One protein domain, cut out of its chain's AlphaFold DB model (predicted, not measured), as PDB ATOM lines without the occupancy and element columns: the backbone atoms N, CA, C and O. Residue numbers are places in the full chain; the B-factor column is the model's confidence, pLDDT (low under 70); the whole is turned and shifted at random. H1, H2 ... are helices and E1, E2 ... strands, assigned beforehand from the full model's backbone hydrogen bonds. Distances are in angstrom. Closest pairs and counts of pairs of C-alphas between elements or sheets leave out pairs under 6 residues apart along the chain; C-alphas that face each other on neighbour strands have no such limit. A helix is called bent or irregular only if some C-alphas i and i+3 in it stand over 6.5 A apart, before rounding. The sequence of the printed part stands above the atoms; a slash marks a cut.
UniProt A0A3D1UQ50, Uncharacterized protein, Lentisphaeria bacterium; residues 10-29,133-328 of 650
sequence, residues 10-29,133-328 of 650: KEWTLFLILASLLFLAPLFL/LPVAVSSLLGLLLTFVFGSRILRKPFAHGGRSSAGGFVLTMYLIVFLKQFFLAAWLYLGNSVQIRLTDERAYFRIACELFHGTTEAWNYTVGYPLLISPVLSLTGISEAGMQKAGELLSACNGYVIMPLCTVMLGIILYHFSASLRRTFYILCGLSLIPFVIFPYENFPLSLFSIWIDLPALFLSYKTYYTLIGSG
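This is residues 10 to 29 and 133 to 328 of the 650 residues of an uncharacterized protein of Lentisphaeria bacterium (UniProt A0A3D1UQ50). This is a bundle of helices with H4 at its core and H3a, H7 and H8 packed round it, while H1 packs on H3a. H5 and H6 make a small head where H7 begins, and the hairpin of E2 and E3 runs on from H8, its tip, residues 299 to 304, sticking out. The printed part has 216 residues, with nine named helices and three named strands in the order H1 H2 H3 H4 E1 H5 H6 H7 H8 E2 E3 H9. It is mostly helix and compact, with a radius of gyration of the C-alphas of 19.8 A and spans of 61 by 51 by 35 A.

Look first at the hairpin of E2, residues 294 to 299, and E3, residues 304 to 309, antiparallel at 156 degrees; N 297 and O 306, 2.9 A apart, are within hydrogen-bond range. H9, residues 318 to 327, touches residues 288 to 292 of H8, residues 277 to 293; the closest C-alphas, Pro 291 and Thr 323, are 5.0 A apart. H8 touches H4, residues 166 to 190, at a shallow tilt of 9 degrees, the same way; the closest C-alphas are Lys 180 and Ser 288, 5.6 A. H7, residues 240 to 274, forms a helical hairpin with H8 (closest C-alphas Leu 270 and Thr 280, 5.6 A). H3, residues 133 to 159, was assigned as one helix by its hydrogen bonds but is bent, C-alphas 149 and 152 being 7.7 A apart; its arms, H3a to 149 and H3b from 152, stand about perpendicular, at 79 degrees. H3a touches H4 (Ala 136 and Ala 185, 4.9 A), H3b touches H8 (Phe 158 and Arg 278, 5.8 A), and H1, residues 10 to 24, touches H3a (Leu 22 and Gly 142, 6.1 A). H1, H3a, H4, H7, H8 and H9 are an up and down bundle, each running against the one before. H2, residues 26 to 29, touches H7; H5, residues 200 to 213, touches H6, residues 224 to 236; E1, residues 194 to 196, pairs with no named strand. Every O i to N i+4 pair is within hydrogen-bond range in H1, H3a, H4 and H9, against 2 of 4 in H3b, 9 of 10 in H5, 7 of 9 in H6, 26 of 31 in H7 and 11 of 13 in H8; H2 is too short for one.

Find C-alpha 10 at (-29.286, -44.545, 5.383), where H1 begins. H7 runs 47.1 A from C-alpha 240 at (-55.736, -48.654, -32.314), with a kink of 30 degrees near residue 251; H4 spans 36.1 A. H6, H7 and, only just, H8 are irregular: C-alphas 228 and 231 are 7.1 A apart, 241 and 244 8.1 A, 288 and 291 6.9 A. H9 ends at C-alpha 327, (-36.775, -31.575, -25.457).

The two C-alphas farthest apart, His 160 and Thr 216, are 62.6 A apart. Residues 30 to 132 are not printed; C-alphas 29 and 133 are 9.1 A apart across the cut. Of the links printed whole, none is long. The mean pLDDT of the printed part is 87.6, and it is under 70 at residues 156 to 157, 159 to 162, 214 to 216 and 239 to 241.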
ATOM      1  N   LYS A  10     -27.825 -44.672   5.242       89.81
ATOM      2  CA  LYS A  10     -29.286 -44.545   5.383       89.81
ATOM      3  C   LYS A  10     -29.815 -43.268   4.725       89.81
ATOM      4  O   LYS A  10     -30.792 -43.341   3.987       89.81
ATOM      5  N   GLU A  11     -29.152 -42.129   4.936       88.38
ATOM      6  CA  GLU A  11     -29.517 -40.859   4.287       88.38
ATOM      7  C   GLU A  11     -29.401 -40.946   2.761       88.38
ATOM      8  O   GLU A  11     -30.302 -40.502   2.053       88.38
ATOM      9  N   TRP A  12     -28.329 -41.558   2.243       90.12
ATOM     10  CA  TRP A  12     -28.173 -41.784   0.803       90.12
ATOM     11  C   TRP A  12     -29.251 -42.704   0.231       90.12
ATOM     12  O   TRP A  12     -29.804 -42.404  -0.822       90.12
ATOM     13  N   THR A  13     -29.572 -43.805   0.913       90.94
ATOM     14  CA  THR A  13     -30.639 -44.716   0.482       90.94
ATOM     15  C   THR A  13     -31.988 -44.002   0.435       90.94
ATOM     16  O   THR A  13     -32.685 -44.105  -0.570       90.94
ATOM     17  N   LEU A  14     -32.328 -43.228   1.470       92.69
ATOM     18  CA  LEU A  14     -33.567 -42.453   1.501       92.69
ATOM     19  C   LEU A  14     -33.617 -41.417   0.370       92.69
ATOM     20  O   LEU A  14     -34.619 -41.335  -0.337       92.69
ATOM     21  N   PHE A  15     -32.527 -40.670   0.159       93.50
ATOM     22  CA  PHE A  15     -32.422 -39.717  -0.946       93.50
ATOM     23  C   PHE A  15     -32.649 -40.396  -2.299       93.50
ATOM     24  O   PHE A  15     -33.453 -39.914  -3.089       93.50
ATOM     25  N   LEU A  16     -31.979 -41.523  -2.561       93.75
ATOM     26  CA  LEU A  16     -32.095 -42.234  -3.833       93.75
ATOM     27  C   LEU A  16     -33.514 -42.747  -4.083       93.75
ATOM     28  O   LEU A  16     -33.991 -42.640  -5.210       93.75
ATOM     29  N   ILE A  17     -34.194 -43.262  -3.054       94.62
ATOM     30  CA  ILE A  17     -35.592 -43.700  -3.163       94.62
ATOM     31  C   ILE A  17     -36.484 -42.504  -3.510       94.62
ATOM     32  O   ILE A  17     -37.186 -42.542  -4.518       94.62
ATOM     33  N   LEU A  18     -36.417 -41.421  -2.729       95.25
ATOM     34  CA  LEU A  18     -37.253 -40.235  -2.945       95.25
ATOM     35  C   LEU A  18     -36.986 -39.580  -4.306       95.25
ATOM     36  O   LEU A  18     -37.926 -39.253  -5.025       95.25
ATOM     37  N   ALA A  19     -35.718 -39.432  -4.691       94.38
ATOM     38  CA  ALA A  19     -35.341 -38.851  -5.974       94.38
ATOM     39  C   ALA A  19     -35.781 -39.733  -7.154       94.38
ATOM     40  O   ALA A  19     -36.265 -39.209  -8.152       94.38
ATOM     41  N   SER A  20     -35.688 -41.062  -7.038       94.06
ATOM     42  CA  SER A  20     -36.164 -41.979  -8.088       94.06
ATOM     43  C   SER A  20     -37.688 -41.952  -8.226       94.06
ATOM     44  O   SER A  20     -38.203 -41.978  -9.342       94.06
ATOM     45  N   LEU A  21     -38.415 -41.854  -7.107       94.38
ATOM     46  CA  LEU A  21     -39.870 -41.694  -7.118       94.38
ATOM     47  C   LEU A  21     -40.275 -40.375  -7.782       94.38
ATOM     48  O   LEU A  21     -41.124 -40.381  -8.667       94.38
ATOM     49  N   LEU A  22     -39.630 -39.262  -7.417       94.62
ATOM     50  CA  LEU A  22     -39.875 -37.958  -8.043       94.62
ATOM     51  C   LEU A  22     -39.493 -37.942  -9.527       94.62
ATOM     52  O   LEU A  22     -40.169 -37.290 -10.311       94.62
ATOM     53  N   PHE A  23     -38.453 -38.675  -9.927       93.38
ATOM     54  CA  PHE A  23     -38.048 -38.796 -11.328       93.38
ATOM     55  C   PHE A  23     -39.122 -39.472 -12.193       93.38
ATOM     56  O   PHE A  23     -39.339 -39.043 -13.326       93.38
ATOM     57  N   LEU A  24     -39.796 -40.504 -11.670       92.50
ATOM     58  CA  LEU A  24     -40.844 -41.246 -12.385       92.50
ATOM     59  C   LEU A  24     -42.248 -40.653 -12.204       92.50
ATOM     60  O   LEU A  24     -43.131 -40.923 -13.017       92.50
ATOM     61  N   ALA A  25     -42.457 -39.820 -11.181       91.69
ATOM     62  CA  ALA A  25     -43.735 -39.173 -10.893       91.69
ATOM     63  C   ALA A  25     -44.391 -38.466 -12.103       91.69
ATOM     64  O   ALA A  25     -45.608 -38.608 -12.252       91.69
ATOM     65  N   PRO A  26     -43.654 -37.782 -13.009       89.62
ATOM     66  CA  PRO A  26     -44.221 -37.164 -14.208       89.62
ATOM     67  C   PRO A  26     -45.101 -38.081 -15.065       89.62
ATOM     68  O   PRO A  26     -46.073 -37.606 -15.647       89.62
ATOM     69  N   LEU A  27     -44.801 -39.386 -15.118       86.94
ATOM     70  CA  LEU A  27     -45.561 -40.354 -15.918       86.94
ATOM     71  C   LEU A  27     -46.966 -40.625 -15.368       86.94
ATOM     72  O   LEU A  27     -47.844 -41.058 -16.108       86.94
ATOM     73  N   PHE A  28     -47.177 -40.379 -14.074       88.31
ATOM     74  CA  PHE A  28     -48.416 -40.720 -13.375       88.31
ATOM     75  C   PHE A  28     -49.196 -39.480 -12.945       88.31
ATOM     76  O   PHE A  28     -50.422 -39.473 -13.003       88.31
ATOM     77  N   LEU A  29     -48.500 -38.415 -12.534       87.56
ATOM     78  CA  LEU A  29     -49.128 -37.228 -11.953       87.56
ATOM     79  C   LEU A  29     -50.038 -36.483 -12.934       87.56
ATOM     80  O   LEU A  29     -51.120 -36.067 -12.531       87.56
ATOM     81  N   LEU A 133     -48.843 -28.910 -14.304       90.25
ATOM     82  CA  LEU A 133     -48.550 -28.234 -13.038       90.25
ATOM     83  C   LEU A 133     -48.040 -29.206 -11.955       90.25
ATOM     84  O   LEU A 133     -46.967 -28.947 -11.406       90.25
ATOM     85  N   PRO A 134     -48.689 -30.357 -11.673       91.31
ATOM     86  CA  PRO A 134     -48.148 -31.342 -10.729       91.31
ATOM     87  C   PRO A 134     -46.760 -31.858 -11.129       91.31
ATOM     88  O   PRO A 134     -45.914 -32.149 -10.279       91.31
ATOM     89  N   VAL A 135     -46.499 -31.950 -12.435       91.94
ATOM     90  CA  VAL A 135     -45.201 -32.364 -12.977       91.94
ATOM     91  C   VAL A 135     -44.139 -31.286 -12.735       91.94
ATOM     92  O   VAL A 135     -43.032 -31.595 -12.293       91.94
ATOM     93  N   ALA A 136     -44.476 -30.015 -12.950       93.94
ATOM     94  CA  ALA A 136     -43.589 -28.893 -12.662       93.94
ATOM     95  C   ALA A 136     -43.285 -28.798 -11.158       93.94
ATOM     96  O   ALA A 136     -42.124 -28.668 -10.770       93.94
ATOM     97  N   VAL A 137     -44.304 -28.950 -10.305       94.44
ATOM     98  CA  VAL A 137     -44.158 -28.943  -8.841       94.44
ATOM     99  C   VAL A 137     -43.295 -30.111  -8.360       94.44
ATOM    100  O   VAL A 137     -42.367 -29.895  -7.585       94.44
ATOM    101  N   SER A 138     -43.530 -31.338  -8.835       94.44
ATOM    102  CA  SER A 138     -42.703 -32.498  -8.453       94.44
ATOM    103  C   SER A 138     -41.250 -32.361  -8.916       94.44
ATOM    104  O   SER A 138     -40.334 -32.661  -8.148       94.44
ATOM    105  N   SER A 139     -41.021 -31.823 -10.117       95.44
ATOM    106  CA  SER A 139     -39.673 -31.524 -10.617       95.44
ATOM    107  C   SER A 139     -38.977 -30.459  -9.761       95.44
ATOM    108  O   SER A 139     -37.807 -30.610  -9.409       95.44
ATOM    109  N   LEU A 140     -39.702 -29.412  -9.351       95.62
ATOM    110  CA  LEU A 140     -39.192 -28.379  -8.448       95.62
ATOM    111  C   LEU A 140     -38.866 -28.942  -7.057       95.62
ATOM    112  O   LEU A 140     -37.820 -28.620  -6.494       95.62
ATOM    113  N   LEU A 141     -39.706 -29.829  -6.518       95.75
ATOM    114  CA  LEU A 141     -39.420 -30.549  -5.273       95.75
ATOM    115  C   LEU A 141     -38.167 -31.425  -5.409       95.75
ATOM    116  O   LEU A 141     -37.352 -31.459  -4.490       95.75
ATOM    117  N   GLY A 142     -37.965 -32.078  -6.556       95.44
ATOM    118  CA  GLY A 142     -36.747 -32.835  -6.857       95.44
ATOM    119  C   GLY A 142     -35.492 -31.957  -6.904       95.44
ATOM    120  O   GLY A 142     -34.460 -32.314  -6.322       95.44
ATOM    121  N   LEU A 143     -35.586 -30.772  -7.521       94.94
ATOM    122  CA  LEU A 143     -34.524 -29.760  -7.509       94.94
ATOM    123  C   LEU A 143     -34.189 -29.325  -6.079       94.94
ATOM    124  O   LEU A 143     -33.019 -29.346  -5.693       94.94
ATOM    125  N   LEU A 144     -35.205 -28.978  -5.283       94.25
ATOM    126  CA  LEU A 144     -35.044 -28.565  -3.889       94.25
ATOM    127  C   LEU A 144     -34.433 -29.682  -3.038       94.25
ATOM    128  O   LEU A 144     -33.470 -29.433  -2.316       94.25
ATOM    129  N   LEU A 145     -34.923 -30.919  -3.168       93.81
ATOM    130  CA  LEU A 145     -34.380 -32.092  -2.483       93.81
ATOM    131  C   LEU A 145     -32.891 -32.271  -2.802       93.81
ATOM    132  O   LEU A 145     -32.068 -32.415  -1.898       93.81
ATOM    133  N   THR A 146     -32.537 -32.213  -4.085       91.62
ATOM    134  CA  THR A 146     -31.154 -32.370  -4.551       91.62
ATOM    135  C   THR A 146     -30.262 -31.229  -4.065       91.62
ATOM    136  O   THR A 146     -29.129 -31.463  -3.642       91.62
ATOM    137  N   PHE A 147     -30.771 -29.997  -4.067       88.06
ATOM    138  CA  PHE A 147     -30.048 -28.824  -3.591       88.06
ATOM    139  C   PHE A 147     -29.819 -28.864  -2.074       88.06
ATOM    140  O   PHE A 147     -28.689 -28.695  -1.616       88.06
ATOM    141  N   VAL A 148     -30.856 -29.149  -1.285       88.06
ATOM    142  CA  VAL A 148     -30.770 -29.248   0.181       88.06
ATOM    143  C   VAL A 148     -29.829 -30.382   0.585       88.06
ATOM    144  O   VAL A 148     -28.943 -30.183   1.421       88.06
ATOM    145  N   PHE A 149     -29.955 -31.551  -0.048       86.75
ATOM    146  CA  PHE A 149     -29.085 -32.692   0.224       86.75
ATOM    147  C   PHE A 149     -27.635 -32.431  -0.222       86.75
ATOM    148  O   PHE A 149     -26.691 -32.783   0.491       86.75
ATOM    149  N   GLY A 150     -27.457 -31.784  -1.380       80.25
ATOM    150  CA  GLY A 150     -26.181 -31.647  -2.078       80.25
ATOM    151  C   GLY A 150     -25.391 -30.360  -1.841       80.25
ATOM    152  O   GLY A 150     -24.205 -30.342  -2.156       80.25
ATOM    153  N   SER A 151     -25.971 -29.305  -1.262       78.62
ATOM    154  CA  SER A 151     -25.341 -27.975  -1.110       78.62
ATOM    155  C   SER A 151     -23.929 -28.006  -0.502       78.62
ATOM    156  O   SER A 151     -23.025 -27.312  -0.973       78.62
ATOM    157  N   ARG A 152     -23.692 -28.859   0.503       74.38
ATOM    158  CA  ARG A 152     -22.368 -29.036   1.131       74.38
ATOM    159  C   ARG A 152     -21.410 -29.884   0.285       74.38
ATOM    160  O   ARG A 152     -20.223 -29.575   0.212       74.38
ATOM    161  N   ILE A 153     -21.931 -30.914  -0.386       76.19
ATOM    162  CA  ILE A 153     -21.162 -31.873  -1.198       76.19
ATOM    163  C   ILE A 153     -20.711 -31.232  -2.517       76.19
ATOM    164  O   ILE A 153     -19.580 -31.435  -2.952       76.19
ATOM    165  N   LEU A 154     -21.566 -30.410  -3.128       75.69
ATOM    166  CA  LEU A 154     -21.310 -29.741  -4.402       75.69
ATOM    167  C   LEU A 154     -20.371 -28.531  -4.245       75.69
ATOM    168  O   LEU A 154     -19.684 -28.163  -5.190       75.69
ATOM    169  N   ARG A 155     -20.229 -27.937  -3.054       74.94
ATOM    170  CA  ARG A 155     -19.372 -26.748  -2.875       74.94
ATOM    171  C   ARG A 155     -17.895 -27.010  -3.201       74.94
ATOM    172  O   ARG A 155     -17.257 -26.195  -3.862       74.94
ATOM    173  N   LYS A 156     -17.346 -28.151  -2.764       67.81
ATOM    174  CA  LYS A 156     -15.928 -28.512  -2.962       67.81
ATOM    175  C   LYS A 156     -15.539 -28.698  -4.444       67.81
ATOM    176  O   LYS A 156     -14.612 -28.006  -4.869       67.81
ATOM    177  N   PRO A 157     -16.217 -29.542  -5.253       68.94
ATOM    178  CA  PRO A 157     -15.850 -29.750  -6.657       68.94
ATOM    179  C   PRO A 157     -15.989 -28.483  -7.508       68.94
ATOM    180  O   PRO A 157     -15.181 -28.261  -8.409       68.94
ATOM    181  N   PHE A 158     -16.956 -27.615  -7.207       73.44
ATOM    182  CA  PHE A 158     -17.128 -26.358  -7.939       73.44
ATOM    183  C   PHE A 158     -16.118 -25.273  -7.534       73.44
ATOM    184  O   PHE A 158     -15.796 -24.421  -8.363       73.44
ATOM    185  N   ALA A 159     -15.561 -25.340  -6.320       64.19
ATOM    186  CA  ALA A 159     -14.544 -24.405  -5.835       64.19
ATOM    187  C   ALA A 159     -13.086 -24.849  -6.103       64.19
ATOM    188  O   ALA A 159     -12.243 -23.992  -6.342       64.19
ATOM    189  N   HIS A 160     -12.775 -26.155  -6.103       58.59
ATOM    190  CA  HIS A 160     -11.386 -26.662  -6.061       58.59
ATOM    191  C   HIS A 160     -11.032 -27.659  -7.184       58.59
ATOM    192  O   HIS A 160     -10.385 -28.676  -6.952       58.59
ATOM    193  N   GLY A 161     -11.426 -27.374  -8.429       57.88
ATOM    194  CA  GLY A 161     -10.854 -28.064  -9.600       57.88
ATOM    195  C   GLY A 161     -11.667 -29.228 -10.183       57.88
ATOM    196  O   GLY A 161     -11.157 -29.975 -11.010       57.88
ATOM    197  N   GLY A 162     -12.946 -29.372  -9.827       62.41
ATOM    198  CA  GLY A 162     -13.909 -30.172 -10.591       62.41
ATOM    199  C   GLY A 162     -13.918 -31.683 -10.339       62.41
ATOM    200  O   GLY A 162     -14.887 -32.319 -10.739       62.41
ATOM    201  N   ARG A 163     -12.931 -32.280  -9.663       72.50
ATOM    202  CA  ARG A 163     -13.024 -33.693  -9.240       72.50
ATOM    203  C   ARG A 163     -14.013 -33.834  -8.083       72.50
ATOM    204  O   ARG A 163     -13.987 -33.034  -7.151       72.50
ATOM    205  N   SER A 164     -14.874 -34.847  -8.140       74.56
ATOM    206  CA  SER A 164     -15.933 -35.068  -7.149       74.56
ATOM    207  C   SER A 164     -15.993 -36.521  -6.691       74.56
ATOM    208  O   SER A 164     -15.602 -37.431  -7.419       74.56
ATOM    209  N   SER A 165     -16.549 -36.743  -5.498       81.81
ATOM    210  CA  SER A 165     -16.981 -38.070  -5.059       81.81
ATOM    211  C   SER A 165     -18.129 -38.592  -5.932       81.81
ATOM    212  O   SER A 165     -18.838 -37.808  -6.578       81.81
ATOM    213  N   ALA A 166     -18.350 -39.910  -5.903       84.06
ATOM    214  CA  ALA A 166     -19.480 -40.557  -6.574       84.06
ATOM    215  C   ALA A 166     -20.826 -39.935  -6.159       84.06
ATOM    216  O   ALA A 166     -21.674 -39.682  -7.008       84.06
ATOM    217  N   GLY A 167     -20.982 -39.587  -4.876       84.44
ATOM    218  CA  GLY A 167     -22.168 -38.889  -4.379       84.44
ATOM    219  C   GLY A 167     -22.390 -37.525  -5.041       84.44
ATOM    220  O   GLY A 167     -23.501 -37.224  -5.468       84.44
ATOM    221  N   GLY A 168     -21.339 -36.711  -5.200       86.62
ATOM    222  CA  GLY A 168     -21.460 -35.420  -5.889       86.62
ATOM    223  C   GLY A 168     -21.763 -35.556  -7.386       86.62
ATOM    224  O   GLY A 168     -22.502 -34.740  -7.935       86.62
ATOM    225  N   PHE A 169     -21.279 -36.620  -8.038       89.56
ATOM    226  CA  PHE A 169     -21.672 -36.941  -9.413       89.56
ATOM    227  C   PHE A 169     -23.160 -37.306  -9.501       89.56
ATOM    228  O   PHE A 169     -23.889 -36.695 -10.278       89.56
ATOM    229  N   VAL A 170     -23.628 -38.234  -8.660       91.00
ATOM    230  CA  VAL A 170     -25.037 -38.664  -8.616       91.00
ATOM    231  C   VAL A 170     -25.973 -37.483  -8.359       91.00
ATOM    232  O   VAL A 170     -26.954 -37.314  -9.079       91.00
ATOM    233  N   LEU A 171     -25.646 -36.623  -7.392       91.12
ATOM    234  CA  LEU A 171     -26.426 -35.415  -7.105       91.12
ATOM    235  C   LEU A 171     -26.499 -34.477  -8.307       91.12
ATOM    236  O   LEU A 171     -27.558 -33.943  -8.611       91.12
ATOM    237  N   THR A 172     -25.387 -34.301  -9.015       91.62
ATOM    238  CA  THR A 172     -25.355 -33.464 -10.220       91.62
ATOM    239  C   THR A 172     -26.239 -34.042 -11.321       91.62
ATOM    240  O   THR A 172     -26.948 -33.291 -11.981       91.62
ATOM    241  N   MET A 173     -26.235 -35.364 -11.509       94.94
ATOM    242  CA  MET A 173     -27.095 -36.014 -12.502       94.94
ATOM    243  C   MET A 173     -28.578 -35.825 -12.164       94.94
ATOM    244  O   MET A 173     -29.335 -35.412 -13.037       94.94
ATOM    245  N   TYR A 174     -28.984 -36.025 -10.904       95.50
ATOM    246  CA  TYR A 174     -30.363 -35.747 -10.477       95.50
ATOM    247  C   TYR A 174     -30.744 -34.275 -10.651       95.50
ATOM    248  O   TYR A 174     -31.828 -33.982 -11.143       95.50
ATOM    249  N   LEU A 175     -29.840 -33.349 -10.317       94.44
ATOM    250  CA  LEU A 175     -30.073 -31.916 -10.490       94.44
ATOM    251  C   LEU A 175     -30.371 -31.574 -11.957       94.44
ATOM    252  O   LEU A 175     -31.330 -30.864 -12.238       94.44
ATOM    253  N   ILE A 176     -29.578 -32.110 -12.889       95.31
ATOM    254  CA  ILE A 176     -29.778 -31.919 -14.332       95.31
ATOM    255  C   ILE A 176     -31.088 -32.552 -14.811       95.31
ATOM    256  O   ILE A 176     -31.813 -31.936 -15.591       95.31
ATOM    257  N   VAL A 177     -31.407 -33.762 -14.343       96.25
ATOM    258  CA  VAL A 177     -32.654 -34.458 -14.687       96.25
ATOM    259  C   VAL A 177     -33.866 -33.627 -14.272       96.25
ATOM    260  O   VAL A 177     -34.709 -33.324 -15.116       96.25
ATOM    261  N   PHE A 178     -33.921 -33.195 -13.011       97.00
ATOM    262  CA  PHE A 178     -35.037 -32.393 -12.515       97.00
ATOM    263  C   PHE A 178     -35.092 -31.006 -13.155       97.00
ATOM    264  O   PHE A 178     -36.182 -30.506 -13.407       97.00
ATOM    265  N   LEU A 179     -33.945 -30.404 -13.490       95.62
ATOM    266  CA  LEU A 179     -33.901 -29.135 -14.220       95.62
ATOM    267  C   LEU A 179     -34.550 -29.271 -15.600       95.62
ATOM    268  O   LEU A 179     -35.364 -28.440 -15.992       95.62
ATOM    269  N   LYS A 180     -34.220 -30.346 -16.324       95.12
ATOM    270  CA  LYS A 180     -34.778 -30.622 -17.648       95.12
ATOM    271  C   LYS A 180     -36.277 -30.920 -17.589       95.12
ATOM    272  O   LYS A 180     -37.029 -30.371 -18.391       95.12
ATOM    273  N   GLN A 181     -36.710 -31.751 -16.637       95.50
ATOM    274  CA  GLN A 181     -38.134 -32.030 -16.416       95.50
ATOM    275  C   GLN A 181     -38.898 -30.754 -16.042       95.50
ATOM    276  O   GLN A 181     -39.972 -30.512 -16.588       95.50
ATOM    277  N   PHE A 182     -38.317 -29.909 -15.183       95.81
ATOM    278  CA  PHE A 182     -38.905 -28.636 -14.779       95.81
ATOM    279  C   PHE A 182     -39.063 -27.678 -15.960       95.81
ATOM    280  O   PHE A 182     -40.160 -27.170 -16.154       95.81
ATOM    281  N   PHE A 183     -38.025 -27.460 -16.777       94.94
ATOM    282  CA  PHE A 183     -38.143 -26.580 -17.946       94.94
ATOM    283  C   PHE A 183     -39.217 -27.057 -18.923       94.94
ATOM    284  O   PHE A 183     -40.037 -26.251 -19.358       94.94
ATOM    285  N   LEU A 184     -39.266 -28.362 -19.211       95.19
ATOM    286  CA  LEU A 184     -40.296 -28.924 -20.080       95.19
ATOM    287  C   LEU A 184     -41.697 -28.762 -19.478       95.19
ATOM    288  O   LEU A 184     -42.604 -28.294 -20.158       95.19
ATOM    289  N   ALA A 185     -41.887 -29.129 -18.210       94.44
ATOM    290  CA  ALA A 185     -43.191 -29.065 -17.557       94.44
ATOM    291  C   ALA A 185     -43.681 -27.627 -17.348       94.44
ATOM    292  O   ALA A 185     -44.856 -27.361 -17.564       94.44
ATOM    293  N   ALA A 186     -42.795 -26.704 -16.970       93.31
ATOM    294  CA  ALA A 186     -43.126 -25.292 -16.820       93.31
ATOM    295  C   ALA A 186     -43.499 -24.663 -18.168       93.31
ATOM    296  O   ALA A 186     -44.492 -23.948 -18.248       93.31
ATOM    297  N   TRP A 187     -42.752 -24.970 -19.233       93.00
ATOM    298  CA  TRP A 187     -43.080 -24.488 -20.573       93.00
ATOM    299  C   TRP A 187     -44.413 -25.053 -21.080       93.00
ATOM    300  O   TRP A 187     -45.253 -24.284 -21.535       93.00
ATOM    301  N   LEU A 188     -44.649 -26.363 -20.939       91.56
ATOM    302  CA  LEU A 188     -45.924 -26.981 -21.325       91.56
ATOM    303  C   LEU A 188     -47.098 -26.441 -20.500       91.56
ATOM    304  O   LEU A 188     -48.160 -26.192 -21.054       91.56
ATOM    305  N   TYR A 189     -46.906 -26.216 -19.196       90.50
ATOM    306  CA  TYR A 189     -47.919 -25.608 -18.332       90.50
ATOM    307  C   TYR A 189     -48.297 -24.198 -18.798       90.50
ATOM    308  O   TYR A 189     -49.479 -23.877 -18.849       90.50
ATOM    309  N   LEU A 190     -47.313 -23.374 -19.167       87.88
ATOM    310  CA  LEU A 190     -47.538 -22.007 -19.645       87.88
ATOM    311  C   LEU A 190     -48.024 -21.932 -21.106       87.88
ATOM    312  O   LEU A 190     -48.454 -20.866 -21.533       87.88
ATOM    313  N   GLY A 191     -47.916 -23.020 -21.876       82.69
ATOM    314  CA  GLY A 191     -48.234 -23.068 -23.308       82.69
ATOM    315  C   GLY A 191     -49.662 -23.516 -23.648       82.69
ATOM    316  O   GLY A 191     -50.403 -24.024 -22.808       82.69
ATOM    317  N   ASN A 192     -50.018 -23.391 -24.931       74.44
ATOM    318  CA  ASN A 192     -51.383 -23.547 -25.458       74.44
ATOM    319  C   ASN A 192     -51.702 -24.949 -25.990       74.44
ATOM    320  O   ASN A 192     -52.141 -25.113 -27.122       74.44
ATOM    321  N   SER A 193     -51.479 -25.993 -25.198       82.56
ATOM    322  CA  SER A 193     -51.838 -27.370 -25.582       82.56
ATOM    323  C   SER A 193     -51.396 -27.832 -26.970       82.56
ATOM    324  O   SER A 193     -52.139 -28.511 -27.670       82.56
ATOM    325  N   VAL A 194     -50.166 -27.511 -27.363       87.81
ATOM    326  CA  VAL A 194     -49.619 -27.925 -28.658       87.81
ATOM    327  C   VAL A 194     -48.929 -29.283 -28.548       87.81
ATOM    328  O   VAL A 194     -48.168 -29.532 -27.612       87.81
ATOM    329  N   GLN A 195     -49.148 -30.143 -29.541       89.25
ATOM    330  CA  GLN A 195     -48.412 -31.391 -29.723       89.25
ATOM    331  C   GLN A 195     -47.825 -31.496 -31.129       89.25
ATOM    332  O   GLN A 195     -48.193 -30.750 -32.038       89.25
ATOM    333  N   ILE A 196     -46.927 -32.459 -31.320       90.25
ATOM    334  CA  ILE A 196     -46.510 -32.849 -32.665       90.25
ATOM    335  C   ILE A 196     -47.604 -33.709 -33.289       90.25
ATOM    336  O   ILE A 196     -48.120 -34.627 -32.652       90.25
ATOM    337  N   ARG A 197     -47.933 -33.416 -34.544       88.12
ATOM    338  CA  ARG A 197     -48.935 -34.157 -35.295       88.12
ATOM    339  C   ARG A 197     -48.453 -35.580 -35.562       88.12
ATOM    340  O   ARG A 197     -47.388 -35.783 -36.143       88.12
ATOM    341  N   LEU A 198     -49.279 -36.556 -35.188       84.81
ATOM    342  CA  LEU A 198     -48.975 -37.974 -35.379       84.81
ATOM    343  C   LEU A 198     -48.962 -38.306 -36.876       84.81
ATOM    344  O   LEU A 198     -50.018 -38.336 -37.520       84.81
ATOM    345  N   THR A 199     -47.771 -38.553 -37.417       79.31
ATOM    346  CA  THR A 199     -47.524 -38.849 -38.835       79.31
ATOM    347  C   THR A 199     -46.854 -40.209 -38.965       79.31
ATOM    348  O   THR A 199     -47.543 -41.197 -39.216       79.31
ATOM    349  N   ASP A 200     -45.551 -40.283 -38.691       78.50
ATOM    350  CA  ASP A 200     -44.791 -41.538 -38.632       78.50
ATOM    351  C   ASP A 200     -45.315 -42.461 -37.522       78.50
ATOM    352  O   ASP A 200     -45.336 -43.685 -37.656       78.50
ATOM    353  N   GLU A 201     -45.789 -41.871 -36.424       84.38
ATOM    354  CA  GLU A 201     -46.293 -42.583 -35.258       84.38
ATOM    355  C   GLU A 201     -47.476 -43.477 -35.596       84.38
ATOM    356  O   GLU A 201     -47.579 -44.570 -35.047       84.38
ATOM    357  N   ARG A 202     -48.328 -43.067 -36.545       83.81
ATOM    358  CA  ARG A 202     -49.472 -43.880 -36.980       83.81
ATOM    359  C   ARG A 202     -49.012 -45.234 -37.501       83.81
ATOM    360  O   ARG A 202     -49.556 -46.261 -37.112       83.81
ATOM    361  N   ALA A 203     -47.967 -45.236 -38.326       84.19
ATOM    362  CA  ALA A 203     -47.395 -46.465 -38.849       84.19
ATOM    363  C   ALA A 203     -46.716 -47.282 -37.744       84.19
ATOM    364  O   ALA A 203     -46.877 -48.499 -37.700       84.19
ATOM    365  N   TYR A 204     -46.006 -46.630 -36.816       86.81
ATOM    366  CA  TYR A 204     -45.388 -47.333 -35.692       86.81
ATOM    367  C   TYR A 204     -46.416 -48.020 -34.790       86.81
ATOM    368  O   TYR A 204     -46.221 -49.177 -34.416       86.81
ATOM    369  N   PHE A 205     -47.515 -47.333 -34.467       84.81
ATOM    370  CA  PHE A 205     -48.604 -47.877 -33.661       84.81
ATOM    371  C   PHE A 205     -49.331 -49.006 -34.374       84.81
ATOM    372  O   PHE A 205     -49.591 -50.031 -33.744       84.81
ATOM    373  N   ARG A 206     -49.597 -48.849 -35.675       84.50
ATOM    374  CA  ARG A 206     -50.215 -49.896 -36.487       84.50
ATOM    375  C   ARG A 206     -49.365 -51.163 -36.456       84.50
ATOM    376  O   ARG A 206     -49.830 -52.177 -35.955       84.50
ATOM    377  N   ILE A 207     -48.081 -51.075 -36.820       87.25
ATOM    378  CA  ILE A 207     -47.154 -52.222 -36.791       87.25
ATOM    379  C   ILE A 207     -47.080 -52.841 -35.385       87.25
ATOM    380  O   ILE A 207     -47.092 -54.061 -35.246       87.25
ATOM    381  N   ALA A 208     -47.032 -52.025 -34.326       87.62
ATOM    382  CA  ALA A 208     -46.997 -52.529 -32.954       87.62
ATOM    383  C   ALA A 208     -48.272 -53.300 -32.570       87.62
ATOM    384  O   ALA A 208     -48.174 -54.307 -31.871       87.62
ATOM    385  N   CYS A 209     -49.446 -52.865 -33.036       81.44
ATOM    386  CA  CYS A 209     -50.707 -53.583 -32.844       81.44
ATOM    387  C   CYS A 209     -50.763 -54.857 -33.698       81.44
ATOM    388  O   CYS A 209     -51.140 -55.914 -33.195       81.44
ATOM    389  N   GLU A 210     -50.352 -54.783 -34.965       83.88
ATOM    390  CA  GLU A 210     -50.324 -55.915 -35.899       83.88
ATOM    391  C   GLU A 210     -49.399 -57.045 -35.414       83.88
ATOM    392  O   GLU A 210     -49.747 -58.221 -35.523       83.88
ATOM    393  N   LEU A 211     -48.263 -56.701 -34.789       82.12
ATOM    394  CA  LEU A 211     -47.329 -57.660 -34.181       82.12
ATOM    395  C   LEU A 211     -47.993 -58.576 -33.136       82.12
ATOM    396  O   LEU A 211     -47.553 -59.712 -32.972       82.12
ATOM    397  N   PHE A 212     -49.039 -58.112 -32.443       74.62
ATOM    398  CA  PHE A 212     -49.780 -58.921 -31.465       74.62
ATOM    399  C   PHE A 212     -50.938 -59.710 -32.073       74.62
ATOM    400  O   PHE A 212     -51.255 -60.792 -31.584       74.62
ATOM    401  N   HIS A 213     -51.572 -59.176 -33.117       72.88
ATOM    402  CA  HIS A 213     -52.752 -59.786 -33.736       72.88
ATOM    403  C   HIS A 213     -52.406 -60.738 -34.892       72.88
ATOM    404  O   HIS A 213     -53.279 -61.458 -35.367       72.88
ATOM    405  N   GLY A 214     -51.141 -60.778 -35.328       66.94
ATOM    406  CA  GLY A 214     -50.666 -61.697 -36.365       66.94
ATOM    407  C   GLY A 214     -51.142 -61.340 -37.776       66.94
ATOM    408  O   GLY A 214     -51.195 -62.211 -38.643       66.94
ATOM    409  N   THR A 215     -51.505 -60.080 -38.014       64.00
ATOM    410  CA  THR A 215     -51.964 -59.593 -39.321       64.00
ATOM    411  C   THR A 215     -50.792 -59.344 -40.278       64.00
ATOM    412  O   THR A 215     -49.650 -59.144 -39.862       64.00
ATOM    413  N   THR A 216     -51.075 -59.395 -41.582       60.97
ATOM    414  CA  THR A 216     -50.068 -59.539 -42.649       60.97
ATOM    415  C   THR A 216     -50.078 -58.397 -43.666       60.97
ATOM    416  O   THR A 216     -49.758 -58.627 -44.833       60.97
ATOM    417  N   GLU A 217     -50.478 -57.186 -43.281       73.25
ATOM    418  CA  GLU A 217     -50.307 -56.043 -44.181       73.25
ATOM    419  C   GLU A 217     -48.820 -55.697 -44.336       73.25
ATOM    420  O   GLU A 217     -48.000 -55.955 -43.449       73.25
ATOM    421  N   ALA A 218     -48.467 -55.116 -45.484       77.56
ATOM    422  CA  ALA A 218     -47.097 -54.702 -45.745       77.56
ATOM    423  C   ALA A 218     -46.681 -53.573 -44.788       77.56
ATOM    424  O   ALA A 218     -47.386 -52.569 -44.605       77.56
ATOM    425  N   TRP A 219     -45.516 -53.730 -44.163       81.88
ATOM    426  CA  TRP A 219     -44.973 -52.767 -43.218       81.88
ATOM    427  C   TRP A 219     -43.995 -51.829 -43.914       81.88
ATOM    428  O   TRP A 219     -42.903 -52.215 -44.313       81.88
ATOM    429  N   ASN A 220     -44.362 -50.549 -43.979       77.38
ATOM    430  CA  ASN A 220     -43.594 -49.521 -44.694       77.38
ATOM    431  C   ASN A 220     -42.568 -48.806 -43.798       77.38
ATOM    432  O   ASN A 220     -42.021 -47.769 -44.167       77.38
ATOM    433  N   TYR A 221     -42.289 -49.342 -42.607       80.31
ATOM    434  CA  TYR A 221     -41.324 -48.784 -41.657       80.31
ATOM    435  C   TYR A 221     -40.454 -49.872 -41.026       80.31
ATOM    436  O   TYR A 221     -40.764 -51.061 -41.073       80.31
ATOM    437  N   THR A 222     -39.341 -49.455 -40.419       85.62
ATOM    438  CA  THR A 222     -38.491 -50.365 -39.649       85.62
ATOM    439  C   THR A 222     -39.202 -50.840 -38.381       85.62
ATOM    440  O   THR A 222     -39.893 -50.070 -37.711       85.62
ATOM    441  N   VAL A 223     -39.013 -52.111 -38.020       88.94
ATOM    442  CA  VAL A 223     -39.790 -52.752 -36.941       88.94
ATOM    443  C   VAL A 223     -39.246 -52.508 -35.535       88.94
ATOM    444  O   VAL A 223     -39.925 -52.808 -34.559       88.94
ATOM    445  N   GLY A 224     -38.045 -51.941 -35.386       91.62
ATOM    446  CA  GLY A 224     -37.408 -51.806 -34.071       91.62
ATOM    447  C   GLY A 224     -38.153 -50.895 -33.097       91.62
ATOM    448  O   GLY A 224     -38.281 -51.246 -31.927       91.62
ATOM    449  N   TYR A 225     -38.668 -49.746 -33.551       91.81
ATOM    450  CA  TYR A 225     -39.453 -48.867 -32.675       91.81
ATOM    451  C   TYR A 225     -40.819 -49.476 -32.306       91.81
ATOM    452  O   TYR A 225     -41.118 -49.516 -31.113       91.81
ATOM    453  N   PRO A 226     -41.596 -50.046 -33.253       91.38
ATOM    454  CA  PRO A 226     -42.772 -50.856 -32.932       91.38
ATOM    455  C   PRO A 226     -42.511 -51.950 -31.887       91.38
ATOM    456  O   PRO A 226     -43.243 -52.035 -30.906       91.38
ATOM    457  N   LEU A 227     -41.434 -52.732 -32.037       91.75
ATOM    458  CA  LEU A 227     -41.046 -53.773 -31.073       91.75
ATOM    459  C   LEU A 227     -40.723 -53.210 -29.684       91.75
ATOM    460  O   LEU A 227     -40.974 -53.869 -28.679       91.75
ATOM    461  N   LEU A 228     -40.159 -52.004 -29.618       92.19
ATOM    462  CA  LEU A 228     -39.832 -51.344 -28.357       92.19
ATOM    463  C   LEU A 228     -41.087 -50.873 -27.611       92.19
ATOM    464  O   LEU A 228     -41.141 -50.974 -26.386       92.19
ATOM    465  N   ILE A 229     -42.077 -50.336 -28.331       90.31
ATOM    466  CA  ILE A 229     -43.292 -49.769 -27.724       90.31
ATOM    467  C   ILE A 229     -44.383 -50.816 -27.487       90.31
ATOM    468  O   ILE A 229     -45.248 -50.604 -26.639       90.31
ATOM    469  N   SER A 230     -44.337 -51.952 -28.188       88.12
ATOM    470  CA  SER A 230     -45.367 -52.991 -28.121       88.12
ATOM    471  C   SER A 230     -45.668 -53.474 -26.687       88.12
ATOM    472  O   SER A 230     -46.852 -53.533 -26.346       88.12
ATOM    473  N   PRO A 231     -44.691 -53.701 -25.776       86.69
ATOM    474  CA  PRO A 231     -45.001 -54.130 -24.409       86.69
ATOM    475  C   PRO A 231     -45.716 -53.047 -23.591       86.69
ATOM    476  O   PRO A 231     -46.503 -53.347 -22.701       86.69
ATOM    477  N   VAL A 232     -45.453 -51.770 -23.881       83.38
ATOM    478  CA  VAL A 232     -46.118 -50.650 -23.202       83.38
ATOM    479  C   VAL A 232     -47.571 -50.550 -23.660       83.38
ATOM    480  O   VAL A 232     -48.467 -50.339 -22.842       83.38
ATOM    481  N   LEU A 233     -47.824 -50.745 -24.955       82.56
ATOM    482  CA  LEU A 233     -49.181 -50.747 -25.506       82.56
ATOM    483  C   LEU A 233     -50.001 -51.930 -24.978       82.56
ATOM    484  O   LEU A 233     -51.146 -51.737 -24.574       82.56
ATOM    485  N   SER A 234     -49.403 -53.122 -24.881       81.56
ATOM    486  CA  SER A 234     -50.094 -54.299 -24.342       81.56
ATOM    487  C   SER A 234     -50.428 -54.157 -22.853       81.56
ATOM    488  O   SER A 234     -51.548 -54.460 -22.453       81.56
ATOM    489  N   LEU A 235     -49.510 -53.622 -22.036       82.50
ATOM    490  CA  LEU A 235     -49.746 -53.383 -20.605       82.50
ATOM    491  C   LEU A 235     -50.803 -52.303 -20.336       82.50
ATOM    492  O   LEU A 235     -51.476 -52.345 -19.309       82.50
ATOM    493  N   THR A 236     -50.933 -51.319 -21.227       79.50
ATOM    494  CA  THR A 236     -51.889 -50.212 -21.063       79.50
ATOM    495  C   THR A 236     -53.267 -50.505 -21.651       79.50
ATOM    496  O   THR A 236     -54.208 -49.761 -21.371       79.50
ATOM    497  N   GLY A 237     -53.401 -51.569 -22.450       75.50
ATOM    498  CA  GLY A 237     -54.651 -51.943 -23.114       75.50
ATOM    499  C   GLY A 237     -55.142 -50.902 -24.126       75.50
ATOM    500  O   GLY A 237     -56.334 -50.860 -24.429       75.50
ATOM    501  N   ILE A 238     -54.259 -50.025 -24.616       78.31
ATOM    502  CA  ILE A 238     -54.625 -49.005 -25.599       78.31
ATOM    503  C   ILE A 238     -54.820 -49.690 -26.954       78.31
ATOM    504  O   ILE A 238     -53.878 -50.247 -27.514       78.31
ATOM    505  N   SER A 239     -56.046 -49.644 -27.476       69.62
ATOM    506  CA  SER A 239     -56.371 -50.126 -28.819       69.62
ATOM    507  C   SER A 239     -55.941 -49.126 -29.896       69.62
ATOM    508  O   SER A 239     -55.600 -47.979 -29.600       69.62
ATOM    509  N   GLU A 240     -56.018 -49.528 -31.166       64.44
ATOM    510  CA  GLU A 240     -55.736 -48.654 -32.314       64.44
ATOM    511  C   GLU A 240     -56.581 -47.365 -32.298       64.44
ATOM    512  O   GLU A 240     -56.067 -46.273 -32.541       64.44
ATOM    513  N   ALA A 241     -57.849 -47.446 -31.875       64.31
ATOM    514  CA  ALA A 241     -58.726 -46.284 -31.694       64.31
ATOM    515  C   ALA A 241     -58.236 -45.299 -30.606       64.31
ATOM    516  O   ALA A 241     -58.666 -44.148 -30.561       64.31
ATOM    517  N   GLY A 242     -57.323 -45.731 -29.731       76.06
ATOM    518  CA  GLY A 242     -56.687 -44.931 -28.686       76.06
ATOM    519  C   GLY A 242     -55.329 -44.338 -29.076       76.06
ATOM    520  O   GLY A 242     -54.579 -43.928 -28.188       76.06
ATOM    521  N   MET A 243     -54.996 -44.269 -30.370       79.19
ATOM    522  CA  MET A 243     -53.697 -43.795 -30.874       79.19
ATOM    523  C   MET A 243     -53.259 -42.439 -30.297       79.19
ATOM    524  O   MET A 243     -52.091 -42.261 -29.961       79.19
ATOM    525  N   GLN A 244     -54.191 -41.497 -30.116       83.12
ATOM    526  CA  GLN A 244     -53.896 -40.199 -29.497       83.12
ATOM    527  C   GLN A 244     -53.371 -40.360 -28.061       83.12
ATOM    528  O   GLN A 244     -52.351 -39.782 -27.691       83.12
ATOM    529  N   LYS A 245     -54.015 -41.220 -27.264       82.94
ATOM    530  CA  LYS A 245     -53.602 -41.520 -25.887       82.94
ATOM    531  C   LYS A 245     -52.236 -42.210 -25.844       82.94
ATOM    532  O   LYS A 245     -51.429 -41.914 -24.963       82.94
ATOM    533  N   ALA A 246     -51.958 -43.093 -26.804       83.94
ATOM    534  CA  ALA A 246     -50.645 -43.716 -26.946       83.94
ATOM    535  C   ALA A 246     -49.560 -42.684 -27.302       83.94
ATOM    536  O   ALA A 246     -48.491 -42.681 -26.692       83.94
ATOM    537  N   GLY A 247     -49.852 -41.772 -28.235       87.69
ATOM    538  CA  GLY A 247     -48.960 -40.677 -28.620       87.69
ATOM    539  C   GLY A 247     -48.594 -39.775 -27.442       87.69
ATOM    540  O   GLY A 247     -47.421 -39.461 -27.237       87.69
ATOM    541  N   GLU A 248     -49.567 -39.418 -26.606       86.81
ATOM    542  CA  GLU A 248     -49.329 -38.611 -25.406       86.81
ATOM    543  C   GLU A 248     -48.474 -39.339 -24.365       86.81
ATOM    544  O   GLU A 248     -47.517 -38.762 -23.842       86.81
ATOM    545  N   LEU A 249     -48.769 -40.618 -24.105       87.75
ATOM    546  CA  LEU A 249     -47.998 -41.437 -23.171       87.75
ATOM    547  C   LEU A 249     -46.542 -41.577 -23.624       87.75
ATOM    548  O   LEU A 249     -45.624 -41.345 -22.839       87.75
ATOM    549  N   LEU A 250     -46.314 -41.924 -24.894       90.50
ATOM    550  CA  LEU A 250     -44.964 -42.065 -25.436       90.50
ATOM    551  C   LEU A 250     -44.215 -40.729 -25.471       90.50
ATOM    552  O   LEU A 250     -43.026 -40.701 -25.156       90.50
ATOM    553  N   SER A 251     -44.902 -39.624 -25.771       92.25
ATOM    554  CA  SER A 251     -44.312 -38.280 -25.704       92.25
ATOM    555  C   SER A 251     -43.868 -37.925 -24.287       92.25
ATOM    556  O   SER A 251     -42.756 -37.426 -24.100       92.25
ATOM    557  N   ALA A 252     -44.687 -38.241 -23.279       91.06
ATOM    558  CA  ALA A 252     -44.338 -38.051 -21.875       91.06
ATOM    559  C   ALA A 252     -43.155 -38.941 -21.454       91.06
ATOM    560  O   ALA A 252     -42.217 -38.455 -20.821       91.06
ATOM    561  N   CYS A 253     -43.144 -40.217 -21.853       92.31
ATOM    562  CA  CYS A 253     -42.021 -41.130 -21.617       92.31
ATOM    563  C   CYS A 253     -40.723 -40.612 -22.246       92.31
ATOM    564  O   CYS A 253     -39.681 -40.561 -21.584       92.31
ATOM    565  N   ASN A 254     -40.770 -40.186 -23.507       94.88
ATOM    566  CA  ASN A 254     -39.594 -39.678 -24.196       94.88
ATOM    567  C   ASN A 254     -39.086 -38.364 -23.574       94.88
ATOM    568  O   ASN A 254     -37.888 -38.242 -23.306       94.88
ATOM    569  N   GLY A 255     -39.985 -37.418 -23.286       94.81
ATOM    570  CA  GLY A 255     -39.641 -36.098 -22.756       94.81
ATOM    571  C   GLY A 255     -39.185 -36.112 -21.294       94.81
ATOM    572  O   GLY A 255     -38.188 -35.473 -20.955       94.81
ATOM    573  N   TYR A 256     -39.868 -36.865 -20.426       95.44
ATOM    574  CA  TYR A 256     -39.587 -36.876 -18.987       95.44
ATOM    575  C   TYR A 256     -38.648 -37.993 -18.533       95.44
ATOM    576  O   TYR A 256     -38.075 -37.867 -17.452       95.44
ATOM    577  N   VAL A 257     -38.447 -39.060 -19.314       94.69
ATOM    578  CA  VAL A 257     -37.611 -40.201 -18.896       94.69
ATOM    579  C   VAL A 257     -36.463 -40.451 -19.862       94.69
ATOM    580  O   VAL A 257     -35.305 -40.327 -19.463       94.69
ATOM    581  N   ILE A 258     -36.742 -40.754 -21.133       96.31
ATOM    582  CA  ILE A 258     -35.694 -41.167 -22.080       96.31
ATOM    583  C   ILE A 258     -34.687 -40.041 -22.319       96.31
ATOM    584  O   ILE A 258     -33.484 -40.254 -22.185       96.31
ATOM    585  N   MET A 259     -35.144 -38.821 -22.612       96.12
ATOM    586  CA  MET A 259     -34.239 -37.710 -22.899       96.12
ATOM    587  C   MET A 259     -33.410 -37.261 -21.675       96.12
ATOM    588  O   MET A 259     -32.207 -36.994 -21.830       96.12
ATOM    589  N   PRO A 260     -33.962 -37.201 -20.447       96.19
ATOM    590  CA  PRO A 260     -33.156 -37.039 -19.239       96.19
ATOM    591  C   PRO A 260     -32.131 -38.161 -19.035       96.19
ATOM    592  O   PRO A 260     -30.976 -37.860 -18.740       96.19
ATOM    593  N   LEU A 261     -32.481 -39.428 -19.283       96.81
ATOM    594  CA  LEU A 261     -31.520 -40.537 -19.220       96.81
ATOM    595  C   LEU A 261     -30.402 -40.396 -20.261       96.81
ATOM    596  O   LEU A 261     -29.236 -40.548 -19.905       96.81
ATOM    597  N   CYS A 262     -30.712 -40.007 -21.502       97.75
ATOM    598  CA  CYS A 262     -29.701 -39.664 -22.510       97.75
ATOM    599  C   CYS A 262     -28.739 -38.578 -21.997       97.75
ATOM    600  O   CYS A 262     -27.527 -38.649 -22.197       97.75
ATOM    601  N   THR A 263     -29.272 -37.581 -21.287       96.69
ATOM    602  CA  THR A 263     -28.485 -36.485 -20.699       96.69
ATOM    603  C   THR A 263     -27.572 -36.996 -19.574       96.69
ATOM    604  O   THR A 263     -26.406 -36.609 -19.506       96.69
ATOM    605  N   VAL A 264     -28.048 -37.926 -18.739       97.19
ATOM    606  CA  VAL A 264     -27.229 -38.612 -17.720       97.19
ATOM    607  C   VAL A 264     -26.128 -39.452 -18.366       97.19
ATOM    608  O   VAL A 264     -24.976 -39.384 -17.943       97.19
ATOM    609  N   MET A 265     -26.447 -40.208 -19.418       98.06
ATOM    610  CA  MET A 265     -25.481 -41.027 -20.158       98.06
ATOM    611  C   MET A 265     -24.375 -40.169 -20.773       98.06
ATOM    612  O   MET A 265     -23.195 -40.482 -20.617       98.06
ATOM    613  N   LEU A 266     -24.738 -39.036 -21.379       97.81
ATOM    614  CA  LEU A 266     -23.772 -38.033 -21.819       97.81
ATOM    615  C   LEU A 266     -22.943 -37.496 -20.645       97.81
ATOM    616  O   LEU A 266     -21.731 -37.337 -20.772       97.81
ATOM    617  N   GLY A 267     -23.567 -37.255 -19.492       97.06
ATOM    618  CA  GLY A 267     -22.887 -36.842 -18.267       97.06
ATOM    619  C   GLY A 267     -21.819 -37.825 -17.795       97.06
ATOM    620  O   GLY A 267     -20.726 -37.403 -17.413       97.06
ATOM    621  N   ILE A 268     -22.101 -39.128 -17.878       96.56
ATOM    622  CA  ILE A 268     -21.140 -40.198 -17.583       96.56
ATOM    623  C   ILE A 268     -19.961 -40.132 -18.563       96.56
ATOM    624  O   ILE A 268     -18.812 -40.134 -18.123       96.56
ATOM    625  N   ILE A 269     -20.228 -40.013 -19.871       95.94
ATOM    626  CA  ILE A 269     -19.190 -39.907 -20.914       95.94
ATOM    627  C   ILE A 269     -18.306 -38.672 -20.680       95.94
ATOM    628  O   ILE A 269     -17.078 -38.763 -20.654       95.94
ATOM    629  N   LEU A 270     -18.927 -37.512 -20.459       95.50
ATOM    630  CA  LEU A 270     -18.242 -36.249 -20.195       95.50
ATOM    631  C   LEU A 270     -17.381 -36.321 -18.939       95.50
ATOM    632  O   LEU A 270     -16.232 -35.883 -18.956       95.50
ATOM    633  N   TYR A 271     -17.916 -36.860 -17.841       93.88
ATOM    634  CA  TYR A 271     -17.163 -36.967 -16.594       93.88
ATOM    635  C   TYR A 271     -15.995 -37.946 -16.724       93.88
ATOM    636  O   TYR A 271     -14.913 -37.666 -16.211       93.88
ATOM    637  N   HIS A 272     -16.185 -39.042 -17.460       93.06
ATOM    638  CA  HIS A 272     -15.136 -40.019 -17.734       93.06
ATOM    639  C   HIS A 272     -13.946 -39.399 -18.474       93.06
ATOM    640  O   HIS A 272     -12.807 -39.576 -18.046       93.06
ATOM    641  N   PHE A 273     -14.196 -38.630 -19.537       92.19
ATOM    642  CA  PHE A 273     -13.121 -38.064 -20.355       92.19
ATOM    643  C   PHE A 273     -12.561 -36.738 -19.833       92.19
ATOM    644  O   PHE A 273     -11.363 -36.494 -19.942       92.19
ATOM    645  N   SER A 274     -13.393 -35.872 -19.255       89.94
ATOM    646  CA  SER A 274     -12.940 -34.569 -18.750       89.94
ATOM    647  C   SER A 274     -12.405 -34.616 -17.316       89.94
ATOM    648  O   SER A 274     -11.763 -33.659 -16.878       89.94
ATOM    649  N   ALA A 275     -12.718 -35.683 -16.564       87.81
ATOM    650  CA  ALA A 275     -12.469 -35.820 -15.126       87.81
ATOM    651  C   ALA A 275     -12.946 -34.609 -14.293       87.81
ATOM    652  O   ALA A 275     -12.404 -34.326 -13.221       87.81
ATOM    653  N   SER A 276     -13.943 -33.866 -14.795       89.19
ATOM    654  CA  SER A 276     -14.380 -32.596 -14.222       89.19
ATOM    655  C   SER A 276     -15.900 -32.501 -14.161       89.19
ATOM    656  O   SER A 276     -16.571 -32.204 -15.149       89.19
ATOM    657  N   LEU A 277     -16.445 -32.659 -12.958       89.75
ATOM    658  CA  LEU A 277     -17.866 -32.500 -12.673       89.75
ATOM    659  C   LEU A 277     -18.364 -31.099 -13.039       89.75
ATOM    660  O   LEU A 277     -19.475 -30.952 -13.534       89.75
ATOM    661  N   ARG A 278     -17.524 -30.074 -12.848       88.44
ATOM    662  CA  ARG A 278     -17.853 -28.686 -13.193       88.44
ATOM    663  C   ARG A 278     -18.084 -28.514 -14.698       88.44
ATOM    664  O   ARG A 278     -19.061 -27.880 -15.085       88.44
ATOM    665  N   ARG A 279     -17.207 -29.081 -15.539       89.94
ATOM    666  CA  ARG A 279     -17.356 -29.030 -17.007       89.94
ATOM    667  C   ARG A 279     -18.596 -29.795 -17.443       89.94
ATOM    668  O   ARG A 279     -19.415 -29.247 -18.174       89.94
ATOM    669  N   THR A 280     -18.762 -31.014 -16.924       93.31
ATOM    670  CA  THR A 280     -19.952 -31.832 -17.169       93.31
ATOM    671  C   THR A 280     -21.225 -31.060 -16.830       93.31
ATOM    672  O   THR A 280     -22.100 -30.941 -17.676       93.31
ATOM    673  N   PHE A 281     -21.309 -30.462 -15.640       93.00
ATOM    674  CA  PHE A 281     -22.481 -29.701 -15.214       93.00
ATOM    675  C   PHE A 281     -22.835 -28.565 -16.179       93.00
ATOM    676  O   PHE A 281     -23.974 -28.498 -16.627       93.00
ATOM    677  N   TYR A 282     -21.883 -27.701 -16.548       92.06
ATOM    678  CA  TYR A 282     -22.191 -26.571 -17.433       92.06
ATOM    679  C   TYR A 282     -22.620 -27.008 -18.833       92.06
ATOM    680  O   TYR A 282     -23.541 -26.414 -19.389       92.06
ATOM    681  N   ILE A 283     -21.998 -28.052 -19.387       95.62
ATOM    682  CA  ILE A 283     -22.401 -28.598 -20.688       95.62
ATOM    683  C   ILE A 283     -23.813 -29.170 -20.625       95.62
ATOM    684  O   ILE A 283     -24.620 -28.885 -21.506       95.62
ATOM    685  N   LEU A 284     -24.136 -29.939 -19.584       96.88
ATOM    686  CA  LEU A 284     -25.468 -30.522 -19.443       96.88
ATOM    687  C   LEU A 284     -26.542 -29.461 -19.168       96.88
ATOM    688  O   LEU A 284     -27.646 -29.579 -19.696       96.88
ATOM    689  N   CYS A 285     -26.227 -28.410 -18.404       95.38
ATOM    690  CA  CYS A 285     -27.106 -27.251 -18.236       95.38
ATOM    691  C   CYS A 285     -27.356 -26.551 -19.574       95.38
ATOM    692  O   CYS A 285     -28.508 -26.317 -19.927       95.38
ATOM    693  N   GLY A 286     -26.293 -26.273 -20.337       93.62
ATOM    694  CA  GLY A 286     -26.402 -25.680 -21.669       93.62
ATOM    695  C   GLY A 286     -27.271 -26.531 -22.595       93.62
ATOM    696  O   GLY A 286     -28.243 -26.033 -23.147       93.62
ATOM    697  N   LEU A 287     -26.996 -27.835 -22.684       95.00
ATOM    698  CA  LEU A 287     -27.771 -28.768 -23.505       95.00
ATOM    699  C   LEU A 287     -29.241 -28.881 -23.070       95.00
ATOM    700  O   LEU A 287     -30.114 -29.075 -23.910       95.00
ATOM    701  N   SER A 288     -29.525 -28.752 -21.773       94.69
ATOM    702  CA  SER A 288     -30.899 -28.760 -21.252       94.69
ATOM    703  C   SER A 288     -31.651 -27.465 -21.562       94.69
ATOM    704  O   SER A 288     -32.871 -27.502 -21.688       94.69
ATOM    705  N   LEU A 289     -30.937 -26.344 -21.700       94.25
ATOM    706  CA  LEU A 289     -31.514 -25.031 -21.980       94.25
ATOM    707  C   LEU A 289     -31.717 -24.782 -23.481       94.25
ATOM    708  O   LEU A 289     -32.713 -24.169 -23.843       94.25
ATOM    709  N   ILE A 290     -30.810 -25.272 -24.342       94.25
ATOM    710  CA  ILE A 290     -30.821 -25.047 -25.804       94.25
ATOM    711  C   ILE A 290     -32.226 -25.173 -26.428       94.25
ATOM    712  O   ILE A 290     -32.611 -24.226 -27.112       94.25
ATOM    713  N   PRO A 291     -33.019 -26.239 -26.168       94.38
ATOM    714  CA  PRO A 291     -34.342 -26.399 -26.783       94.38
ATOM    715  C   PRO A 291     -35.335 -25.266 -26.497       94.38
ATOM    716  O   PRO A 291     -36.317 -25.140 -27.216       94.38
ATOM    717  N   PHE A 292     -35.101 -24.472 -25.449       94.50
ATOM    718  CA  PHE A 292     -35.997 -23.410 -24.995       94.50
ATOM    719  C   PHE A 292     -35.500 -22.004 -25.336       94.50
ATOM    720  O   PHE A 292     -36.243 -21.052 -25.125       94.50
ATOM    721  N   VAL A 293     -34.258 -21.848 -25.810       93.25
ATOM    722  CA  VAL A 293     -33.653 -20.519 -26.031       93.25
ATOM    723  C   VAL A 293     -33.023 -20.333 -27.404       93.25
ATOM    724  O   VAL A 293     -32.762 -19.200 -27.797       93.25
ATOM    725  N   ILE A 294     -32.736 -21.419 -28.128       92.69
ATOM    726  CA  ILE A 294     -32.132 -21.374 -29.461       92.69
ATOM    727  C   ILE A 294     -33.041 -22.109 -30.433       92.69
ATOM    728  O   ILE A 294     -33.262 -23.313 -30.308       92.69
ATOM    729  N   PHE A 295     -33.519 -21.380 -31.436       92.56
ATOM    730  CA  PHE A 295     -34.446 -21.887 -32.436       92.56
ATOM    731  C   PHE A 295     -33.818 -21.849 -33.824       92.56
ATOM    732  O   PHE A 295     -33.248 -20.823 -34.197       92.56
ATOM    733  N   PRO A 296     -33.944 -22.921 -34.616       92.31
ATOM    734  CA  PRO A 296     -33.673 -22.862 -36.043       92.31
ATOM    735  C   PRO A 296     -34.507 -21.775 -36.729       92.31
ATOM    736  O   PRO A 296     -35.699 -21.624 -36.454       92.31
ATOM    737  N   TYR A 297     -33.873 -21.039 -37.637       87.75
ATOM    738  CA  TYR A 297     -34.542 -20.157 -38.583       87.75
ATOM    739  C   TYR A 297     -34.353 -20.700 -39.994       87.75
ATOM    740  O   TYR A 297     -33.221 -20.913 -40.437       87.75
ATOM    741  N   GLU A 298     -35.465 -20.899 -40.697       86.81
ATOM    742  CA  GLU A 298     -35.493 -21.549 -42.001       86.81
ATOM    743  C   GLU A 298     -36.282 -20.716 -43.004       86.81
ATOM    744  O   GLU A 298     -37.465 -20.439 -42.819       86.81
ATOM    745  N   ASN A 299     -35.621 -20.342 -44.096       83.12
ATOM    746  CA  ASN A 299     -36.233 -19.705 -45.249       83.12
ATOM    747  C   ASN A 299     -35.756 -20.432 -46.510       83.12
ATOM    748  O   ASN A 299     -34.765 -20.060 -47.142       83.12
ATOM    749  N   PHE A 300     -36.468 -21.512 -46.841       80.50
ATOM    750  CA  PHE A 300     -36.176 -22.354 -48.002       80.50
ATOM    751  C   PHE A 300     -36.213 -21.600 -49.341       80.50
ATOM    752  O   PHE A 300     -35.276 -21.797 -50.113       80.50
ATOM    753  N   PRO A 301     -37.193 -20.711 -49.626       80.12
ATOM    754  CA  PRO A 301     -37.221 -19.964 -50.887       80.12
ATOM    755  C   PRO A 301     -35.941 -19.170 -51.168       80.12
ATOM    756  O   PRO A 301     -35.490 -19.112 -52.309       80.12
ATOM    757  N   LEU A 302     -35.332 -18.589 -50.128       72.56
ATOM    758  CA  LEU A 302     -34.084 -17.829 -50.245       72.56
ATOM    759  C   LEU A 302     -32.834 -18.656 -49.902       72.56
ATOM    760  O   LEU A 302     -31.727 -18.125 -49.944       72.56
ATOM    761  N   SER A 303     -32.986 -19.937 -49.546       75.94
ATOM    762  CA  SER A 303     -31.908 -20.785 -49.003       75.94
ATOM    763  C   SER A 303     -31.156 -20.134 -47.831       75.94
ATOM    764  O   SER A 303     -29.943 -20.292 -47.665       75.94
ATOM    765  N   LEU A 304     -31.887 -19.379 -47.006       79.62
ATOM    766  CA  LEU A 304     -31.355 -18.701 -45.830       79.62
ATOM    767  C   LEU A 304     -31.688 -19.519 -44.583       79.62
ATOM    768  O   LEU A 304     -32.850 -19.704 -44.229       79.62
ATOM    769  N   PHE A 305     -30.641 -19.982 -43.906       86.50
ATOM    770  CA  PHE A 305     -30.733 -20.773 -42.681       86.50
ATOM    771  C   PHE A 305     -29.891 -20.118 -41.593       86.50
ATOM    772  O   PHE A 305     -28.804 -19.612 -41.880       86.50
ATOM    773  N   SER A 306     -30.375 -20.115 -40.357       86.50
ATOM    774  CA  SER A 306     -29.662 -19.544 -39.212       86.50
ATOM    775  C   SER A 306     -30.219 -20.096 -37.896       86.50
ATOM    776  O   SER A 306     -31.023 -21.028 -37.884       86.50
ATOM    777  N   ILE A 307     -29.807 -19.492 -36.787       89.81
ATOM    778  CA  ILE A 307     -30.441 -19.637 -35.481       89.81
ATOM    779  C   ILE A 307     -31.019 -18.298 -35.020       89.81
ATOM    780  O   ILE A 307     -30.524 -17.240 -35.402       89.81
ATOM    781  N   TRP A 308     -32.010 -18.352 -34.140       88.81
ATOM    782  CA  TRP A 308     -32.497 -17.224 -33.356       88.81
ATOM    783  C   TRP A 308     -32.382 -17.526 -31.870       88.81
ATOM    784  O   TRP A 308     -32.728 -18.622 -31.428       88.81
ATOM    785  N   ILE A 309     -31.914 -16.539 -31.108       88.38
ATOM    786  CA  ILE A 309     -31.896 -16.579 -29.647       88.38
ATOM    787  C   ILE A 309     -33.092 -15.775 -29.144       88.38
ATOM    788  O   ILE A 309     -33.123 -14.547 -29.264       88.38
ATOM    789  N   ASP A 310     -34.089 -16.480 -28.619       87.19
ATOM    790  CA  ASP A 310     -35.380 -15.912 -28.231       87.19
ATOM    791  C   ASP A 310     -36.006 -16.699 -27.068       87.19
ATOM    792  O   ASP A 310     -35.491 -17.738 -26.659       87.19
ATOM    793  N   LEU A 311     -37.118 -16.210 -26.529       85.88
ATOM    794  CA  LEU A 311     -37.966 -16.964 -25.613       85.88
ATOM    795  C   LEU A 311     -38.781 -18.023 -26.371       85.88
ATOM    796  O   LEU A 311     -39.088 -17.847 -27.557       85.88
ATOM    797  N   PRO A 312     -39.148 -19.134 -25.707       84.94
ATOM    798  CA  PRO A 312     -39.913 -20.182 -26.353       84.94
ATOM    799  C   PRO A 312     -41.333 -19.702 -26.645       84.94
ATOM    800  O   PRO A 312     -41.963 -19.020 -25.836       84.94
ATOM    801  N   ALA A 313     -41.843 -20.067 -27.819       87.75
ATOM    802  CA  ALA A 313     -43.214 -19.756 -28.190       87.75
ATOM    803  C   ALA A 313     -44.198 -20.573 -27.339       87.75
ATOM    804  O   ALA A 313     -43.939 -21.732 -27.015       87.75
ATOM    805  N   LEU A 314     -45.326 -19.954 -26.990       85.25
ATOM    806  CA  LEU A 314     -46.410 -20.590 -26.233       85.25
ATOM    807  C   LEU A 314     -47.554 -21.069 -27.140       85.25
ATOM    808  O   LEU A 314     -48.310 -21.955 -26.758       85.25
ATOM    809  N   PHE A 315     -47.638 -20.526 -28.356       85.56
ATOM    810  CA  PHE A 315     -48.662 -20.825 -29.358       85.56
ATOM    811  C   PHE A 315     -48.137 -21.772 -30.438       85.56
ATOM    812  O   PHE A 315     -46.937 -22.055 -30.511       85.56
ATOM    813  N   LEU A 316     -49.019 -22.247 -31.316       88.31
ATOM    814  CA  LEU A 316     -48.629 -23.078 -32.450       88.31
ATOM    815  C   LEU A 316     -47.650 -22.329 -33.371       88.31
ATOM    816  O   LEU A 316     -47.973 -21.295 -33.947       88.31
ATOM    817  N   SER A 317     -46.421 -22.837 -33.482       89.56
ATOM    818  CA  SER A 317     -45.357 -22.243 -34.299       89.56
ATOM    819  C   SER A 317     -44.221 -23.241 -34.550       89.56
ATOM    820  O   SER A 317     -44.116 -24.261 -33.862       89.56
ATOM    821  N   TYR A 318     -43.333 -22.945 -35.507       88.88
ATOM    822  CA  TYR A 318     -42.146 -23.776 -35.752       88.88
ATOM    823  C   TYR A 318     -41.214 -23.809 -34.529       88.88
ATOM    824  O   TYR A 318     -40.620 -24.845 -34.242       88.88
ATOM    825  N   LYS A 319     -41.148 -22.725 -33.735       91.19
ATOM    826  CA  LYS A 319     -40.393 -22.699 -32.466       91.19
ATOM    827  C   LYS A 319     -40.931 -23.738 -31.478       91.19
ATOM    828  O   LYS A 319     -40.152 -24.468 -30.869       91.19
ATOM    829  N   THR A 320     -42.253 -23.848 -31.365       91.56
ATOM    830  CA  THR A 320     -42.937 -24.841 -30.517       91.56
ATOM    831  C   THR A 320     -42.638 -26.261 -30.990       91.56
ATOM    832  O   THR A 320     -42.257 -27.109 -30.184       91.56
ATOM    833  N   TYR A 321     -42.697 -26.505 -32.304       92.38
ATOM    834  CA  TYR A 321     -42.295 -27.784 -32.901       92.38
ATOM    835  C   TYR A 321     -40.835 -28.146 -32.570       92.38
ATOM    836  O   TYR A 321     -40.572 -29.243 -32.071       92.38
ATOM    837  N   TYR A 322     -39.882 -27.225 -32.748       93.31
ATOM    838  CA  TYR A 322     -38.475 -27.474 -32.407       93.31
ATOM    839  C   TYR A 322     -38.237 -27.660 -30.909       93.31
ATOM    840  O   TYR A 322     -37.397 -28.479 -30.535       93.31
ATOM    841  N   THR A 323     -39.006 -26.981 -30.056       94.31
ATOM    842  CA  THR A 323     -38.960 -27.175 -28.600       94.31
ATOM    843  C   THR A 323     -39.394 -28.595 -28.232       94.31
ATOM    844  O   THR A 323     -38.696 -29.276 -27.478       94.31
ATOM    845  N   LEU A 324     -40.495 -29.097 -28.807       94.19
ATOM    846  CA  LEU A 324     -40.984 -30.467 -28.591       94.19
ATOM    847  C   LEU A 324     -39.993 -31.525 -29.107       94.19
ATOM    848  O   LEU A 324     -39.724 -32.515 -28.424       94.19
ATOM    849  N   ILE A 325     -39.387 -31.304 -30.279       93.56
ATOM    850  CA  ILE A 325     -38.353 -32.196 -30.827       93.56
ATOM    851  C   ILE A 325     -37.091 -32.190 -29.951       93.56
ATOM    852  O   ILE A 325     -36.636 -33.249 -29.518       93.56
ATOM    853  N   GLY A 326     -36.532 -31.012 -29.657       92.25
ATOM    854  CA  GLY A 326     -35.270 -30.861 -28.926       92.25
ATOM    855  C   GLY A 326     -35.354 -31.263 -27.450       92.25
ATOM    856  O   GLY A 326     -34.384 -31.774 -26.885       92.25
ATOM    857  N   SER A 327     -36.517 -31.086 -26.819       94.00
ATOM    858  CA  SER A 327     -36.775 -31.575 -25.457       94.00
ATOM    859  C   SER A 327     -37.041 -33.083 -25.402       94.00
ATOM    860  O   SER A 327     -36.885 -33.685 -24.338       94.00
ATOM    861  N   GLY A 328     -37.381 -33.702 -26.537       93.88
ATOM    862  CA  GLY A 328     -37.771 -35.107 -26.637       93.88
ATOM    863  C   GLY A 328     -39.247 -35.371 -26.328       93.88
ATOM    864  O   GLY A 328     -39.629 -36.530 -26.243       93.88
TER     865      GLY A 328